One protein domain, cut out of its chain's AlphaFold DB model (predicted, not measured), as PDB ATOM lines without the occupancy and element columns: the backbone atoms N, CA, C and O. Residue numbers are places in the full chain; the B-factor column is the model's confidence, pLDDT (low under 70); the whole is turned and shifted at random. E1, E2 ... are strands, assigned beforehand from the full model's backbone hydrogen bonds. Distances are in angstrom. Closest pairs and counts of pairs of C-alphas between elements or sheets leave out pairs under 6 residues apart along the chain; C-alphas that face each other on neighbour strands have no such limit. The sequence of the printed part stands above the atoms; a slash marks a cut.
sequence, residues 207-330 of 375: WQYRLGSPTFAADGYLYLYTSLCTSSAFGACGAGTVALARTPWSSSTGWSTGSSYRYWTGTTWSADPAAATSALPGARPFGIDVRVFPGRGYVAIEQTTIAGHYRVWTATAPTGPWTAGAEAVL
ATOM      1  N   TRP A 207     -26.066  34.950 -13.704       96.44
ATOM      2  CA  TRP A 207     -26.970  35.498 -14.720       96.44
ATOM      3  C   TRP A 207     -28.364  34.857 -14.693       96.44
ATOM      4  O   TRP A 207     -29.350  35.558 -14.891       96.44
ATOM      5  N   GLN A 208     -28.467  33.572 -14.340       97.69
ATOM      6  CA  GLN A 208     -29.742  32.851 -14.237       97.69
ATOM      7  C   GLN A 208     -30.694  33.447 -13.191       97.69
ATOM      8  O   GLN A 208     -31.902  33.248 -13.273       97.69
ATOM      9  N   TYR A 209     -30.167  34.187 -12.213       98.00
ATOM     10  CA  TYR A 209     -30.955  34.847 -11.174       98.00
ATOM     11  C   TYR A 209     -31.382  36.274 -11.552       98.00
ATOM     12  O   TYR A 209     -32.126  36.906 -10.802       98.00
ATOM     13  N   ARG A 210     -30.936  36.808 -12.697       97.25
ATOM     14  CA  ARG A 210     -31.255  38.164 -13.185       97.25
ATOM     15  C   ARG A 210     -32.574  38.150 -13.953       97.25
ATOM     16  O   ARG A 210     -32.627  38.448 -15.144       97.25
ATOM     17  N   LEU A 211     -33.615  37.686 -13.276       98.50
ATOM     18  CA  LEU A 211     -34.907  37.368 -13.869       98.50
ATOM     19  C   LEU A 211     -35.700  38.633 -14.230       98.50
ATOM     20  O   LEU A 211     -35.605  39.665 -13.570       98.50
ATOM     21  N   GLY A 212     -36.519  38.535 -15.268       98.31
ATOM     22  CA  GLY A 212     -37.414  39.578 -15.754       98.31
ATOM     23  C   GLY A 212     -38.635  38.977 -16.444       98.31
ATOM     24  O   GLY A 212     -38.898  37.778 -16.310       98.31
ATOM     25  N   SER A 213     -39.375  39.798 -17.194       98.38
ATOM     26  CA  SER A 213     -40.513  39.330 -18.011       98.38
ATOM     27  C   SER A 213     -41.544  38.473 -17.234       98.38
ATOM     28  O   SER A 213     -41.833  37.337 -17.626       98.38
ATOM     29  N   PRO A 214     -42.074  38.951 -16.089       98.31
ATOM     30  CA  PRO A 214     -42.960  38.156 -15.249       98.31
ATOM     31  C   PRO A 214     -44.292  37.863 -15.946       98.31
ATOM     32  O   PRO A 214     -44.971  38.765 -16.433       98.31
ATOM     33  N   THR A 215     -44.723  36.603 -15.919       97.31
ATOM     34  CA  THR A 215     -46.048  36.186 -16.393       97.31
ATOM     35  C   THR A 215     -46.699  35.222 -15.409       97.31
ATOM     36  O   THR A 215     -46.202  34.117 -15.190       97.31
ATOM     37  N   PHE A 216     -47.850  35.601 -14.852       95.88
ATOM     38  CA  PHE A 216     -48.696  34.672 -14.103       95.88
ATOM     39  C   PHE A 216     -49.488  33.800 -15.075       95.88
ATOM     40  O   PHE A 216     -50.325  34.300 -15.825       95.88
ATOM     41  N   ALA A 217     -49.231  32.496 -15.058       94.06
ATOM     42  CA  ALA A 217     -49.952  31.535 -15.877       94.06
ATOM     43  C   ALA A 217     -51.085  30.857 -15.091       94.06
ATOM     44  O   ALA A 217     -51.077  30.789 -13.857       94.06
ATOM     45  N   ALA A 218     -52.068  30.339 -15.830       91.44
ATOM     46  CA  ALA A 218     -53.243  29.668 -15.274       91.44
ATOM     47  C   ALA A 218     -52.912  28.353 -14.543       91.44
ATOM     48  O   ALA A 218     -53.694  27.896 -13.717       91.44
ATOM     49  N   ASP A 219     -51.742  27.771 -14.807       93.38
ATOM     50  CA  ASP A 219     -51.245  26.547 -14.171       93.38
ATOM     51  C   ASP A 219     -50.727  26.756 -12.731       93.38
ATOM     52  O   ASP A 219     -50.219  25.823 -12.110       93.38
ATOM     53  N   GLY A 220     -50.845  27.972 -12.186       93.56
ATOM     54  CA  GLY A 220     -50.431  28.301 -10.822       93.56
ATOM     55  C   GLY A 220     -48.966  28.722 -10.680       93.56
ATOM     56  O   GLY A 220     -48.508  28.926  -9.549       93.56
ATOM     57  N   TYR A 221     -48.235  28.890 -11.791       96.81
ATOM     58  CA  TYR A 221     -46.832  29.302 -11.792       96.81
ATOM     59  C   TYR A 221     -46.603  30.696 -12.374       96.81
ATOM     60  O   TYR A 221     -47.253  31.139 -13.322       96.81
ATOM     61  N   LEU A 222     -45.707  31.436 -11.723       97.88
ATOM     62  CA  LEU A 222     -45.130  32.670 -12.234       97.88
ATOM     63  C   LEU A 222     -43.916  32.262 -13.056       97.88
ATOM     64  O   LEU A 222     -42.995  31.659 -12.505       97.88
ATOM     65  N   TYR A 223     -43.936  32.584 -14.342       98.62
ATOM     66  CA  TYR A 223     -42.837  32.363 -15.273       98.62
ATOM     67  C   TYR A 223     -42.027  33.642 -15.442       98.62
ATOM     68  O   TYR A 223     -42.593  34.735 -15.480       98.62
ATOM     69  N   LEU A 224     -40.709  33.491 -15.512       98.81
ATOM     70  CA  LEU A 224     -39.737  34.573 -15.588       98.81
ATOM     71  C   LEU A 224     -38.616  34.171 -16.543       98.81
ATOM     72  O   LEU A 224     -38.193  33.013 -16.547       98.81
ATOM     73  N   TYR A 225     -38.104  35.128 -17.305       98.75
ATOM     74  CA  TYR A 225     -37.058  34.892 -18.296       98.75
ATOM     75  C   TYR A 225     -35.820  35.717 -17.980       98.75
ATOM     76  O   TYR A 225     -35.891  36.767 -17.346       98.75
ATOM     77  N   THR A 226     -34.671  35.236 -18.428       98.25
ATOM     78  CA  THR A 226     -33.433  36.009 -18.473       98.25
ATOM     79  C   THR A 226     -32.576  35.517 -19.626       98.25
ATOM     80  O   THR A 226     -32.787  34.417 -20.142       98.25
ATOM     81  N   SER A 227     -31.607  36.319 -20.040       97.44
ATOM     82  CA  SER A 227     -30.738  36.010 -21.164       97.44
ATOM     83  C   SER A 227     -29.278  36.279 -20.850       97.44
ATOM     84  O   SER A 227     -28.946  37.197 -20.101       97.44
ATOM     85  N   LEU A 228     -28.405  35.514 -21.494       96.38
ATOM     86  CA  LEU A 228     -26.974  35.763 -21.526       96.38
ATOM     87  C   LEU A 228     -26.483  35.687 -22.968       96.38
ATOM     88  O   LEU A 228     -26.646  34.656 -23.622       96.38
ATOM     89  N   CYS A 229     -25.818  36.744 -23.426       96.62
ATOM     90  CA  CYS A 229     -24.980  36.654 -24.610       96.62
ATOM     91  C   CYS A 229     -23.669  35.950 -24.238       96.62
ATOM     92  O   CYS A 229     -22.923  36.436 -23.390       96.62
ATOM     93  N   THR A 230     -23.395  34.795 -24.841       95.00
ATOM     94  CA  THR A 230     -22.198  33.984 -24.554       95.00
ATOM     95  C   THR A 230     -21.081  34.213 -25.565       95.00
ATOM     96  O   THR A 230     -19.932  33.860 -25.310       95.00
ATOM     97  N   SER A 231     -21.400  34.828 -26.703       95.00
ATOM     98  CA  SER A 231     -20.435  35.248 -27.711       95.00
ATOM     99  C   SER A 231     -20.862  36.594 -28.284       95.00
ATOM    100  O   SER A 231     -21.830  36.665 -29.038       95.00
ATOM    101  N   SER A 232     -20.156  37.661 -27.919       92.06
ATOM    102  CA  SER A 232     -20.418  39.018 -28.404       92.06
ATOM    103  C   SER A 232     -19.249  39.537 -29.237       92.06
ATOM    104  O   SER A 232     -18.101  39.445 -28.804       92.06
ATOM    105  N   ALA A 233     -19.534  40.143 -30.387       90.31
ATOM    106  CA  ALA A 233     -18.543  40.837 -31.204       90.31
ATOM    107  C   ALA A 233     -19.183  42.048 -31.886       90.31
ATOM    108  O   ALA A 233     -20.289  41.944 -32.406       90.31
ATOM    109  N   PHE A 234     -18.491  43.192 -31.885       86.88
ATOM    110  CA  PHE A 234     -18.921  44.420 -32.577       86.88
ATOM    111  C   PHE A 234     -20.369  44.853 -32.268       86.88
ATOM    112  O   PHE A 234     -21.092  45.295 -33.154       86.88
ATOM    113  N   GLY A 235     -20.819  44.689 -31.017       86.75
ATOM    114  CA  GLY A 235     -22.192  45.040 -30.641       86.75
ATOM    115  C   GLY A 235     -23.270  44.103 -31.208       86.75
ATOM    116  O   GLY A 235     -24.451  44.447 -31.189       86.75
ATOM    117  N   ALA A 236     -22.879  42.923 -31.696       91.69
ATOM    118  CA  ALA A 236     -23.745  41.816 -32.100       91.69
ATOM    119  C   ALA A 236     -23.565  40.615 -31.152       91.69
ATOM    120  O   ALA A 236     -22.449  40.330 -30.706       91.69
ATOM    121  N   CYS A 237     -24.659  39.917 -30.841       95.38
ATOM    122  CA  CYS A 237     -24.599  38.663 -30.110       95.38
ATOM    123  C   CYS A 237     -24.604  37.523 -31.133       95.38
ATOM    124  O   CYS A 237     -25.556  37.353 -31.890       95.38
ATOM    125  N   GLY A 238     -23.504  36.777 -31.213       93.75
ATOM    126  CA  GLY A 238     -23.338  35.649 -32.131       93.75
ATOM    127  C   GLY A 238     -23.962  34.359 -31.602       93.75
ATOM    128  O   GLY A 238     -24.477  33.563 -32.382       93.75
ATOM    129  N   ALA A 239     -23.951  34.178 -30.281       95.69
ATOM    130  CA  ALA A 239     -24.575  33.058 -29.587       95.69
ATOM    131  C   ALA A 239     -25.005  33.481 -28.180       95.69
ATOM    132  O   ALA A 239     -24.340  34.300 -27.539       95.69
ATOM    133  N   GLY A 240     -26.095  32.900 -27.683       96.44
ATOM    134  CA  GLY A 240     -26.559  33.145 -26.328       96.44
ATOM    135  C   GLY A 240     -27.517  32.076 -25.824       96.44
ATOM    136  O   GLY A 240     -27.764  31.061 -26.475       96.44
ATOM    137  N   THR A 241     -28.037  32.320 -24.629       97.12
ATOM    138  CA  THR A 241     -28.940  31.415 -23.918       97.12
ATOM    139  C   THR A 241     -30.069  32.226 -23.305       97.12
ATOM    140  O   THR A 241     -29.822  33.294 -22.745       97.12
ATOM    141  N   VAL A 242     -31.296  31.704 -23.356       98.31
ATOM    142  CA  VAL A 242     -32.444  32.237 -22.609       98.31
ATOM    143  C   VAL A 242     -32.826  31.241 -21.520       98.31
ATOM    144  O   VAL A 242     -33.325  30.163 -21.827       98.31
ATOM    145  N   ALA A 243     -32.610  31.579 -20.251       98.31
ATOM    146  CA  ALA A 243     -33.098  30.758 -19.147       98.31
ATOM    147  C   ALA A 243     -34.555  31.106 -18.828       98.31
ATOM    148  O   ALA A 243     -34.947  32.274 -18.815       98.31
ATOM    149  N   LEU A 244     -35.335  30.071 -18.529       98.81
ATOM    150  CA  LEU A 244     -36.701  30.178 -18.035       98.81
ATOM    151  C   LEU A 244     -36.754  29.642 -16.608       98.81
ATOM    152  O   LEU A 244     -36.384  28.494 -16.352       98.81
ATOM    153  N   ALA A 245     -37.249  30.466 -15.695       98.75
ATOM    154  CA  ALA A 245     -37.540  30.086 -14.327       98.75
ATOM    155  C   ALA A 245     -39.050  30.085 -14.082       98.75
ATOM    156  O   ALA A 245     -39.801  30.849 -14.689       98.75
ATOM    157  N   ARG A 246     -39.496  29.252 -13.144       98.44
ATOM    158  CA  ARG A 246     -40.842  29.331 -12.591       98.44
ATOM    159  C   ARG A 246     -40.845  29.218 -11.078       98.44
ATOM    160  O   ARG A 246     -39.992  28.555 -10.491       98.44
ATOM    161  N   THR A 247     -41.862  29.793 -10.456       98.12
ATOM    162  CA  THR A 247     -42.136  29.655  -9.022       98.12
ATOM    163  C   THR A 247     -43.647  29.599  -8.780       98.12
ATOM    164  O   THR A 247     -44.394  30.243  -9.521       98.12
ATOM    165  N   PRO A 248     -44.155  28.820  -7.806       95.38
ATOM    166  CA  PRO A 248     -45.582  28.801  -7.506       95.38
ATOM    167  C   PRO A 248     -46.070  30.189  -7.072       95.38
ATOM    168  O   PRO A 248     -45.655  30.699  -6.029       95.38
ATOM    169  N   TRP A 249     -46.999  30.789  -7.820       91.25
ATOM    170  CA  TRP A 249     -47.636  32.036  -7.384       91.25
ATOM    171  C   TRP A 249     -48.857  31.791  -6.514       91.25
ATOM    172  O   TRP A 249     -49.318  32.737  -5.892       91.25
ATOM    173  N   SER A 250     -49.389  30.570  -6.459       80.62
ATOM    174  CA  SER A 250     -50.530  30.197  -5.612       80.62
ATOM    175  C   SER A 250     -50.153  30.047  -4.130       80.62
ATOM    176  O   SER A 250     -50.988  30.263  -3.253       80.62
ATOM    177  N   SER A 251     -48.879  29.772  -3.827       79.38
ATOM    178  CA  SER A 251     -48.333  29.799  -2.462       79.38
ATOM    179  C   SER A 251     -47.991  31.229  -2.039       79.38
ATOM    180  O   SER A 251     -47.462  32.006  -2.833       79.38
ATOM    181  N   SER A 252     -48.311  31.631  -0.806       69.75
ATOM    182  CA  SER A 252     -47.965  32.969  -0.282       69.75
ATOM    183  C   SER A 252     -46.457  33.189  -0.126       69.75
ATOM    184  O   SER A 252     -46.029  34.336  -0.065       69.75
ATOM    185  N   THR A 253     -45.660  32.119  -0.101       76.56
ATOM    186  CA  THR A 253     -44.201  32.174   0.068       76.56
ATOM    187  C   THR A 253     -43.423  31.823  -1.195       76.56
ATOM    188  O   THR A 253     -42.210  31.983  -1.206       76.56
ATOM    189  N   GLY A 254     -44.076  31.343  -2.261       86.62
ATOM    190  CA  GLY A 254     -43.379  30.884  -3.465       86.62
ATOM    191  C   GLY A 254     -42.575  32.007  -4.119       86.62
ATOM    192  O   GLY A 254     -41.348  32.028  -4.042       86.62
ATOM    193  N   TRP A 255     -43.263  32.990  -4.690       91.31
ATOM    194  CA  TRP A 255     -42.643  34.077  -5.455       91.31
ATOM    195  C   TRP A 255     -41.609  34.912  -4.677       91.31
ATOM    196  O   TRP A 255     -40.659  35.405  -5.280       91.31
ATOM    197  N   SER A 256     -41.751  35.048  -3.356       93.94
ATOM    198  CA  SER A 256     -40.848  35.832  -2.503       93.94
ATOM    199  C   SER A 256     -39.644  35.047  -1.964       93.94
ATOM    200  O   SER A 256     -38.767  35.643  -1.343       93.94
ATOM    201  N   THR A 257     -39.569  33.733  -2.198       95.50
ATOM    202  CA  THR A 257     -38.526  32.862  -1.627       95.50
ATOM    203  C   THR A 257     -37.674  32.235  -2.723       95.50
ATOM    204  O   THR A 257     -38.172  31.410  -3.483       95.50
ATOM    205  N   GLY A 258     -36.372  32.535  -2.769       96.31
ATOM    206  CA  GLY A 258     -35.475  32.035  -3.821       96.31
ATOM    207  C   GLY A 258     -35.426  30.506  -3.963       96.31
ATOM    208  O   GLY A 258     -35.377  29.995  -5.078       96.31
ATOM    209  N   SER A 259     -35.529  29.746  -2.866       96.50
ATOM    210  CA  SER A 259     -35.496  28.270  -2.899       96.50
ATOM    211  C   SER A 259     -36.728  27.619  -3.546       96.50
ATOM    212  O   SER A 259     -36.718  26.415  -3.823       96.50
ATOM    213  N   SER A 260     -37.789  28.383  -3.817       97.31
ATOM    214  CA  SER A 260     -38.980  27.901  -4.524       97.31
ATOM    215  C   SER A 260     -38.803  27.879  -6.049       97.31
ATOM    216  O   SER A 260     -39.577  27.220  -6.745       97.31
ATOM    217  N   TYR A 261     -37.804  28.600  -6.564       98.50
ATOM    218  CA  TYR A 261     -37.607  28.793  -7.992       98.50
ATOM    219  C   TYR A 261     -37.071  27.513  -8.622       98.50
ATOM    220  O   TYR A 261     -36.251  26.794  -8.041       98.50
ATOM    221  N   ARG A 262     -37.576  27.199  -9.810       98.56
ATOM    222  CA  ARG A 262     -37.137  26.066 -10.617       98.56
ATOM    223  C   ARG A 262     -36.806  26.534 -12.022       98.56
ATOM    224  O   ARG A 262     -37.508  27.384 -12.554       98.56
ATOM    225  N   TYR A 263     -35.791  25.939 -12.625       98.75
ATOM    226  CA  TYR A 263     -35.244  26.320 -13.919       98.75
ATOM    227  C   TYR A 263     -35.508  25.232 -14.949       98.75
ATOM    228  O   TYR A 263     -35.387  24.040 -14.654       98.75
ATOM    229  N   TRP A 264     -35.913  25.646 -16.143       98.62
ATOM    230  CA  TRP A 264     -36.240  24.743 -17.234       98.62
ATOM    231  C   TRP A 264     -34.980  24.071 -17.784       98.62
ATOM    232  O   TRP A 264     -34.039  24.746 -18.195       98.62
ATOM    233  N   THR A 265     -34.969  22.739 -17.821       97.94
ATOM    234  CA  THR A 265     -33.849  21.938 -18.346       97.94
ATOM    235  C   THR A 265     -34.040  21.543 -19.811       97.94
ATOM    236  O   THR A 265     -33.244  20.778 -20.353       97.94
ATOM    237  N   GLY A 266     -35.108  22.008 -20.467       96.12
ATOM    238  CA  GLY A 266     -35.509  21.565 -21.809       96.12
ATOM    239  C   GLY A 266     -36.556  20.451 -21.791       96.12
ATOM    240  O   GLY A 266     -37.270  20.261 -22.772       96.12
ATOM    241  N   THR A 267     -36.679  19.740 -20.670       96.12
ATOM    242  CA  THR A 267     -37.608  18.609 -20.505       96.12
ATOM    243  C   THR A 267     -38.269  18.567 -19.130       96.12
ATOM    244  O   THR A 267     -39.394  18.088 -19.002       96.12
ATOM    245  N   THR A 268     -37.596  19.065 -18.092       97.56
ATOM    246  CA  THR A 268     -38.093  19.085 -16.716       97.56
ATOM    247  C   THR A 268     -37.672  20.374 -16.002       97.56
ATOM    248  O   THR A 268     -37.129  21.299 -16.602       97.56
ATOM    249  N   TRP A 269     -37.963  20.455 -14.708       98.44
ATOM    250  CA  TRP A 269     -37.686  21.601 -13.854       98.44
ATOM    251  C   TRP A 269     -36.671  21.223 -12.776       98.44
ATOM    252  O   TRP A 269     -36.936  20.343 -11.960       98.44
ATOM    253  N   SER A 270     -35.532  21.913 -12.747       98.50
ATOM    254  CA  SER A 270     -34.464  21.708 -11.761       98.50
ATOM    255  C   SER A 270     -34.469  22.798 -10.692       98.50
ATOM    256  O   SER A 270     -34.837  23.937 -10.962       98.50
ATOM    257  N   ALA A 271     -34.052  22.475  -9.467       98.06
ATOM    258  CA  ALA A 271     -33.728  23.494  -8.461       98.06
ATOM    259  C   ALA A 271     -32.348  24.131  -8.696       98.06
ATOM    260  O   ALA A 271     -32.094  25.226  -8.205       98.06
ATOM    261  N   ASP A 272     -31.482  23.456  -9.452       97.88
ATOM    262  CA  ASP A 272     -30.167  23.958  -9.830       97.88
ATOM    263  C   ASP A 272     -30.274  24.854 -11.079       97.88
ATOM    264  O   ASP A 272     -30.614  24.347 -12.155       97.88
ATOM    265  N   PRO A 273     -29.983  26.165 -10.983       97.38
ATOM    266  CA  PRO A 273     -29.965  27.053 -12.144       97.38
ATOM    267  C   PRO A 273     -28.866  26.721 -13.156       97.38
ATOM    268  O   PRO A 273     -29.001  27.082 -14.323       97.38
ATOM    269  N   ALA A 274     -27.784  26.047 -12.757       96.94
ATOM    270  CA  ALA A 274     -26.733  25.643 -13.689       96.94
ATOM    271  C   ALA A 274     -27.199  24.529 -14.643       96.94
ATOM    272  O   ALA A 274     -26.650  24.390 -15.732       96.94
ATOM    273  N   ALA A 275     -28.253  23.789 -14.277       97.69
ATOM    274  CA  ALA A 275     -28.894  22.794 -15.134       97.69
ATOM    275  C   ALA A 275     -29.864  23.402 -16.170       97.69
ATOM    276  O   ALA A 275     -30.466  22.661 -16.952       97.69
ATOM    277  N   ALA A 276     -30.064  24.726 -16.158       97.50
ATOM    278  CA  ALA A 276     -30.945  25.397 -17.104       97.50
ATOM    279  C   ALA A 276     -30.413  25.273 -18.538       97.50
ATOM    280  O   ALA A 276     -29.234  25.515 -18.800       97.50
ATOM    281  N   THR A 277     -31.298  24.960 -19.479       96.44
ATOM    282  CA  THR A 277     -30.996  25.004 -20.916       96.44
ATOM    283  C   THR A 277     -31.804  26.112 -21.584       96.44
ATOM    284  O   THR A 277     -32.728  26.667 -20.982       96.44
ATOM    285  N   SER A 278     -31.433  26.491 -22.814       97.06
ATOM    286  CA  SER A 278     -32.124  27.589 -23.495       97.06
ATOM    287  C   SER A 278     -33.587  27.228 -23.757       97.06
ATOM    288  O   SER A 278     -33.872  26.277 -24.484       97.06
ATOM    289  N   ALA A 279     -34.512  28.019 -23.214       97.44
ATOM    290  CA  ALA A 279     -35.938  27.910 -23.505       97.44
ATOM    291  C   ALA A 279     -36.261  28.308 -24.954       97.44
ATOM    292  O   ALA A 279     -37.250  27.838 -25.505       97.44
ATOM    293  N   LEU A 280     -35.412  29.139 -25.570       97.56
ATOM    294  CA  LEU A 280     -35.466  29.509 -26.983       97.56
ATOM    295  C   LEU A 280     -34.189  28.979 -27.669       97.56
ATOM    296  O   LEU A 280     -33.168  29.675 -27.703       97.56
ATOM    297  N   PRO A 281     -34.173  27.720 -28.148       94.50
ATOM    298  CA  PRO A 281     -33.023  27.176 -28.862       94.50
ATOM    299  C   PRO A 281     -32.698  27.998 -30.116       94.50
ATOM    300  O   PRO A 281     -33.577  28.277 -30.928       94.50
ATOM    301  N   GLY A 282     -31.430  28.385 -30.279       94.94
ATOM    302  CA  GLY A 282     -30.972  29.212 -31.402       94.94
ATOM    303  C   GLY A 282     -31.130  30.725 -31.207       94.94
ATOM    304  O   GLY A 282     -30.761  31.484 -32.105       94.94
ATOM    305  N   ALA A 283     -31.642  31.171 -30.056       96.88
ATOM    306  CA  ALA A 283     -31.587  32.575 -29.672       96.88
ATOM    307  C   ALA A 283     -30.134  33.027 -29.414       96.88
ATOM    308  O   ALA A 283     -29.290  32.286 -28.911       96.88
ATOM    309  N   ARG A 284     -29.864  34.279 -29.759       96.69
ATOM    310  CA  ARG A 284     -28.646  35.064 -29.570       96.69
ATOM    311  C   ARG A 284     -28.983  36.441 -28.950       96.69
ATOM    312  O   ARG A 284     -28.758  37.479 -29.570       96.69
ATOM    313  N   PRO A 285     -29.542  36.475 -27.730       96.44
ATOM    314  CA  PRO A 285     -30.042  37.707 -27.123       96.44
ATOM    315  C   PRO A 285     -28.924  38.583 -26.537       96.44
ATOM    316  O   PRO A 285     -28.172  38.147 -25.664       96.44
ATOM    317  N   PHE A 286     -28.892  39.863 -26.914       93.69
ATOM    318  CA  PHE A 286     -28.402  40.924 -26.019       93.69
ATOM    319  C   PHE A 286     -29.418  41.278 -24.941       93.69
ATOM    320  O   PHE A 286     -29.036  41.629 -23.829       93.69
ATOM    321  N   GLY A 287     -30.701  41.184 -25.276       95.62
ATOM    322  CA  GLY A 287     -31.815  41.410 -24.369       95.62
ATOM    323  C   GLY A 287     -33.024  40.598 -24.812       95.62
ATOM    324  O   GLY A 287     -33.143  40.234 -25.985       95.62
ATOM    325  N   ILE A 288     -33.903  40.295 -23.861       97.94
ATOM    326  CA  ILE A 288     -35.142  39.563 -24.101       97.94
ATOM    327  C   ILE A 288     -36.258  40.173 -23.248       97.94
ATOM    328  O   ILE A 288     -36.089  40.353 -22.042       97.94
ATOM    329  N   ASP A 289     -37.397  40.468 -23.869       98.62
ATOM    330  CA  ASP A 289     -38.657  40.747 -23.174       98.62
ATOM    331  C   ASP A 289     -39.692  39.710 -23.605       98.62
ATOM    332  O   ASP A 289     -39.877  39.473 -24.797       98.62
ATOM    333  N   VAL A 290     -40.347  39.063 -22.643       98.69
ATOM    334  CA  VAL A 290     -41.360  38.033 -22.895       98.69
ATOM    335  C   VAL A 290     -42.673  38.425 -22.247       98.69
ATOM    336  O   VAL A 290     -42.744  38.677 -21.044       98.69
ATOM    337  N   ARG A 291     -43.743  38.438 -23.041       98.25
ATOM    338  CA  ARG A 291     -45.081  38.811 -22.575       98.25
ATOM    339  C   ARG A 291     -46.164  37.969 -23.221       98.25
ATOM    340  O   ARG A 291     -45.944  37.295 -24.223       98.25
ATOM    341  N   VAL A 292     -47.361  38.043 -22.646       97.69
ATOM    342  CA  VAL A 292     -48.568  37.452 -23.227       97.69
ATOM    343  C   VAL A 292     -49.345  38.525 -23.976       97.69
ATOM    344  O   VAL A 292     -49.746  39.534 -23.395       97.69
ATOM    345  N   PHE A 293     -49.584  38.283 -25.261       97.56
ATOM    346  CA  PHE A 293     -50.329  39.165 -26.147       97.56
ATOM    347  C   PHE A 293     -51.707  38.567 -26.464       97.56
ATOM    348  O   PHE A 293     -51.795  37.397 -26.866       97.56
ATOM    349  N   PRO A 294     -52.800  39.341 -26.308       93.62
ATOM    350  CA  PRO A 294     -54.143  38.883 -26.649       93.62
ATOM    351  C   PRO A 294     -54.216  38.340 -28.083       93.62
ATOM    352  O   PRO A 294     -53.792  38.996 -29.031       93.62
ATOM    353  N   GLY A 295     -54.723  37.114 -28.241       93.88
ATOM    354  CA  GLY A 295     -54.843  36.446 -29.545       93.88
ATOM    355  C   GLY A 295     -53.529  35.946 -30.166       93.88
ATOM    356  O   GLY A 295     -53.576  35.305 -31.212       93.88
ATOM    357  N   ARG A 296     -52.371  36.197 -29.539       95.50
ATOM    358  CA  ARG A 296     -51.044  35.770 -30.027       95.50
ATOM    359  C   ARG A 296     -50.329  34.794 -29.088       95.50
ATOM    360  O   ARG A 296     -49.436  34.083 -29.532       95.50
ATOM    361  N   GLY A 297     -50.740  34.714 -27.821       96.50
ATOM    362  CA  GLY A 297     -50.096  33.850 -26.831       96.50
ATOM    363  C   GLY A 297     -48.824  34.487 -26.279       96.50
ATOM    364  O   GLY A 297     -48.793  35.693 -26.046       96.50
ATOM    365  N   TYR A 298     -47.794  33.682 -26.043       98.44
ATOM    366  CA  TYR A 298     -46.493  34.162 -25.595       98.44
ATOM    367  C   TYR A 298     -45.710  34.721 -26.777       98.44
ATOM    368  O   TYR A 298     -45.582  34.067 -27.811       98.44
ATOM    369  N   VAL A 299     -45.159  35.914 -26.598       98.75
ATOM    370  CA  VAL A 299     -44.286  36.572 -27.565       98.75
ATOM    371  C   VAL A 299     -43.009  36.977 -26.848       98.75
ATOM    372  O   VAL A 299     -43.077  37.601 -25.789       98.75
ATOM    373  N   ALA A 300     -41.862  36.623 -27.422       98.62
ATOM    374  CA  ALA A 300     -40.564  37.102 -26.974       98.62
ATOM    375  C   ALA A 300     -39.975  38.060 -28.012       98.62
ATOM    376  O   ALA A 300     -39.900  37.726 -29.196       98.62
ATOM    377  N   ILE A 301     -39.553  39.236 -27.565       98.69
ATOM    378  CA  ILE A 301     -38.825  40.216 -28.366       98.69
ATOM    379  C   ILE A 301     -37.357  40.068 -28.009       98.69
ATOM    380  O   ILE A 301     -36.920  40.428 -26.918       98.69
ATOM    381  N   GLU A 302     -36.607  39.487 -28.932       98.38
ATOM    382  CA  GLU A 302     -35.175  39.291 -28.811       98.38
ATOM    383  C   GLU A 302     -34.453  40.468 -29.461       98.38
ATOM    384  O   GLU A 302     -34.551  40.652 -30.670       98.38
ATOM    385  N   GLN A 303     -33.685  41.226 -28.684       97.38
ATOM    386  CA  GLN A 303     -32.709  42.168 -29.221       97.38
ATOM    387  C   GLN A 303     -31.421  41.407 -29.558       97.38
ATOM    388  O   GLN A 303     -30.817  40.814 -28.666       97.38
ATOM    389  N   THR A 304     -30.968  41.443 -30.814       96.12
ATOM    390  CA  THR A 304     -29.776  40.698 -31.273       96.12
ATOM    391  C   THR A 304     -28.546  41.580 -31.483       96.12
ATOM    392  O   THR A 304     -27.420  41.068 -31.495       96.12
ATOM    393  N   THR A 305     -28.719  42.903 -31.589       94.25
ATOM    394  CA  THR A 305     -27.615  43.876 -31.671       94.25
ATOM    395  C   THR A 305     -27.930  45.182 -30.931       94.25
ATOM    396  O   THR A 305     -29.086  45.492 -30.645       94.25
ATOM    397  N   ILE A 306     -26.901  45.985 -30.654       90.94
ATOM    398  CA  ILE A 306     -27.037  47.387 -30.200       90.94
ATOM    399  C   ILE A 306     -27.446  48.351 -31.330       90.94
ATOM    400  O   ILE A 306     -27.673  49.531 -31.082       90.94
ATOM    401  N   ALA A 307     -27.508  47.867 -32.574       90.62
ATOM    402  CA  ALA A 307     -27.837  48.646 -33.767       90.62
ATOM    403  C   ALA A 307     -29.325  48.539 -34.154       90.62
ATOM    404  O   ALA A 307     -29.700  48.854 -35.281       90.62
ATOM    405  N   GLY A 308     -30.188  48.048 -33.258       93.81
ATOM    406  CA  GLY A 308     -31.621  47.943 -33.543       93.81
ATOM    407  C   GLY A 308     -32.110  46.598 -34.063       93.81
ATOM    408  O   GLY A 308     -33.304  46.485 -34.342       93.81
ATOM    409  N   HIS A 309     -31.239  45.600 -34.248       95.62
ATOM    410  CA  HIS A 309     -31.687  44.317 -34.787       95.62
ATOM    411  C   HIS A 309     -32.471  43.540 -33.738       95.62
ATOM    412  O   HIS A 309     -32.060  43.442 -32.577       95.62
ATOM    413  N   TYR A 310     -33.582  42.960 -34.173       97.31
ATOM    414  CA  TYR A 310     -34.466  42.190 -33.324       97.31
ATOM    415  C   TYR A 310     -35.069  40.997 -34.061       97.31
ATOM    416  O   TYR A 310     -35.133  40.957 -35.293       97.31
ATOM    417  N   ARG A 311     -35.560  40.037 -33.284       97.75
ATOM    418  CA  ARG A 311     -36.371  38.918 -33.755       97.75
ATOM    419  C   ARG A 311     -37.555  38.716 -32.821       97.75
ATOM    420  O   ARG A 311     -37.423  38.813 -31.603       97.75
ATOM    421  N   VAL A 312     -38.710  38.403 -33.393       98.31
ATOM    422  CA  VAL A 312     -39.908  38.044 -32.628       98.31
ATOM    423  C   VAL A 312     -40.027  36.529 -32.577       98.31
ATOM    424  O   VAL A 312     -39.902  35.859 -33.599       98.31
ATOM    425  N   TRP A 313     -40.285  35.986 -31.393       98.56
ATOM    426  CA  TRP A 313     -40.579  34.573 -31.188       98.56
ATOM    427  C   TRP A 313     -41.992  34.413 -30.658       98.56
ATOM    428  O   TRP A 313     -42.443  35.236 -29.866       98.56
ATOM    429  N   THR A 314     -42.676  33.341 -31.045       98.31
ATOM    430  CA  THR A 314     -44.046  33.059 -30.592       98.31
ATOM    431  C   THR A 314     -44.188  31.647 -30.040       98.31
ATOM    432  O   THR A 314     -43.529  30.718 -30.509       98.31
ATOM    433  N   ALA A 315     -45.045  31.486 -29.032       98.19
ATOM    434  CA  ALA A 315     -45.395  30.199 -28.440       98.19
ATOM    435  C   ALA A 315     -46.792  30.234 -27.804       98.19
ATOM    436  O   ALA A 315     -47.303  31.280 -27.408       98.19
ATOM    437  N   THR A 316     -47.411  29.066 -27.632       96.62
ATOM    438  CA  THR A 316     -48.690  28.935 -26.910       96.62
ATOM    439  C   THR A 316     -48.513  28.657 -25.417       96.62
ATOM    440  O   THR A 316     -49.478  28.741 -24.662       96.62
ATOM    441  N   ALA A 317     -47.296  28.329 -24.982       97.00
ATOM    442  CA  ALA A 317     -46.954  28.029 -23.597       97.00
ATOM    443  C   ALA A 317     -45.587  28.640 -23.231       97.00
ATOM    444  O   ALA A 317     -44.751  28.816 -24.121       97.00
ATOM    445  N   PRO A 318     -45.310  28.898 -21.936       97.19
ATOM    446  CA  PRO A 318     -44.049  29.502 -21.501       97.19
ATOM    447  C   PRO A 318     -42.800  28.723 -21.942       97.19
ATOM    448  O   PRO A 318     -41.761  29.302 -22.261       97.19
ATOM    449  N   THR A 319     -42.894  27.394 -21.956       97.12
ATOM    450  CA  THR A 319     -41.800  26.479 -22.315       97.12
ATOM    451  C   THR A 319     -41.667  26.253 -23.822       97.12
ATOM    452  O   THR A 319     -40.800  25.490 -24.237       97.12
ATOM    453  N   GLY A 320     -42.516  26.874 -24.645       95.69
ATOM    454  CA  GLY A 320     -42.582  26.610 -26.077       95.69
ATOM    455  C   GLY A 320     -43.553  25.475 -26.456       95.69
ATOM    456  O   GLY A 320     -44.439  25.141 -25.667       95.69
ATOM    457  N   PRO A 321     -43.408  24.875 -27.654       96.38
ATOM    458  CA  PRO A 321     -42.339  25.133 -28.619       96.38
ATOM    459  C   PRO A 321     -42.363  26.580 -29.123       96.38
ATOM    460  O   PRO A 321     -43.427  27.134 -29.392       96.38
ATOM    461  N   TRP A 322     -41.181  27.189 -29.209       98.19
ATOM    462  CA  TRP A 322     -41.010  28.554 -29.697       98.19
ATOM    463  C   TRP A 322     -40.732  28.550 -31.197       98.19
ATOM    464  O   TRP A 322     -39.875  27.807 -31.669       98.19
ATOM    465  N   THR A 323     -41.433  29.408 -31.932       97.75
ATOM    466  CA  THR A 323     -41.208  29.628 -33.364       97.75
ATOM    467  C   THR A 323     -40.578  30.995 -33.566       97.75
ATOM    468  O   THR A 323     -41.147  31.999 -33.139       97.75
ATOM    469  N   ALA A 324     -39.410  31.029 -34.202       97.31
ATOM    470  CA  ALA A 324     -38.701  32.262 -34.517       97.31
ATOM    471  C   ALA A 324     -39.245  32.892 -35.808       97.31
ATOM    472  O   ALA A 324     -39.407  32.203 -36.817       97.31
ATOM    473  N   GLY A 325     -39.477  34.200 -35.783       96.38
ATOM    474  CA  GLY A 325     -39.700  35.013 -36.972       96.38
ATOM    475  C   GLY A 325     -38.396  35.372 -37.688       96.38
ATOM    476  O   GLY A 325     -37.298  34.968 -37.292       96.38
ATOM    477  N   ALA A 326     -38.518  36.170 -38.749       95.31
ATOM    478  CA  ALA A 326     -37.363  36.765 -39.409       95.31
ATOM    479  C   ALA A 326     -36.682  37.798 -38.494       95.31
ATOM    480  O   ALA A 326     -37.326  38.428 -37.655       95.31
ATOM    481  N   GLU A 327     -35.372  37.977 -38.665       95.75
ATOM    482  CA  GLU A 327     -34.681  39.120 -38.069       95.75
ATOM    483  C   GLU A 327     -34.965  40.381 -38.890       95.75
ATOM    484  O   GLU A 327     -34.983  40.342 -40.122       95.75
ATOM    485  N   ALA A 328     -35.170  41.495 -38.199       95.81
ATOM    486  CA  ALA A 328     -35.392  42.805 -38.788       95.81
ATOM    487  C   ALA A 328     -34.684  43.884 -37.955       95.81
ATOM    488  O   ALA A 328     -34.096  43.594 -36.914       95.81
ATOM    489  N   VAL A 329     -34.741  45.134 -38.413       95.06
ATOM    490  CA  VAL A 329     -34.213  46.298 -37.688       95.06
ATOM    491  C   VAL A 329     -35.380  47.182 -37.274       95.06
ATOM    492  O   VAL A 329     -36.267  47.445 -38.089       95.06
ATOM    493  N   LEU A 330     -35.407  47.624 -36.014       94.62
ATOM    494  CA  LEU A 330     -36.443  48.544 -35.552       94.62
ATOM    495  C   LEU A 330     -36.350  49.888 -36.299       94.62
ATOM    496  O   LEU A 330     -35.245  50.412 -36.492       94.62
TER     497      LEU A 330
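AT A GLANCE: This is residues 207 to 330 of the 375 residues of an uncharacterized protein of Actinoplanes awajinensis subsp. mycoplanecinus (UniProt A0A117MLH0). Two four-stranded antiparallel sheets meet along their edge strands E1 and E5 and open away from each other as a V, and residues 278 to 283 and 317 to 319, from two of the links, lie in its mouth. The long hairpin of E2 and E3 makes most of the first sheet and runs along the longest axis, with the loop of residues 249 to 261 at its other end. The printed part has 124 residues, with eight named strands, E1 to E8 along the chain, and no named helix; the sheet orders are E1 E2 E3 E4 and E5 E6 E7 E8, and the class is all strand. It is compact, with a radius of gyration of the C-alphas of 14.3 A and spans of 43 by 33 by 23 A.

HOW THE PARTS SIT: Start at E1, residues 212 to 216, an edge strand, and go on to E2, residues 221 to 233; this hairpin has N 212 and O 225 within hydrogen-bond range at 2.8 A. E3, residues 236 to 248, forms a hairpin with E2, where you find N 222 and O 247 at 2.8 A; E3 bends by 71 degrees at residue 239. The edge strand E4, residues 262 to 264, has its N 264 2.9 A from O 244 of E3. These four are a meander, each strand the antiparallel neighbour of the one before. A second meander holds E5, residues 287 to 293, E6, residues 297 to 303, E7, residues 309 to 315, and E8, residues 323 to 329. Look there for N 293 and O 297 at 2.8 A, N 298 and O 315 at 2.8 A, and N 325 and O 312 at 2.8 A. This second sheet is strongly twisted. Between the sheets, the closest C-alphas of E1 and E5 are those of Ser 213 and Val 290, 5.1 A apart; E1 and E8 are apart.

IN THESE COORDINATES: Find C-alpha 212 at (-37.414, 39.578, -15.754), where E1 begins its 12.4 A. E2 then covers 36.2 A, E3 35.4 A and the short E4 6.8 A. Pick up E5 at C-alpha 287, (-31.815, 41.410, -24.369); it measures 18.7 A, E6 19.4 A and E7 20.7 A. E8, 18.6 A long, ends at C-alpha 329, (-34.213, 46.298, -37.688).

THE WHOLE: The two C-alphas farthest apart are those of Phe 234 and Ser 252, 44.9 A. The printed part has no cut. The long links are E3 to E4, 13 residues, and E4 to E5, 22 residues; in the latter, residues 269 to 270 pair antiparallel with residues 263 to 264 of E4. The mean pLDDT of the printed part is 95.7, and residue 252 is under 70.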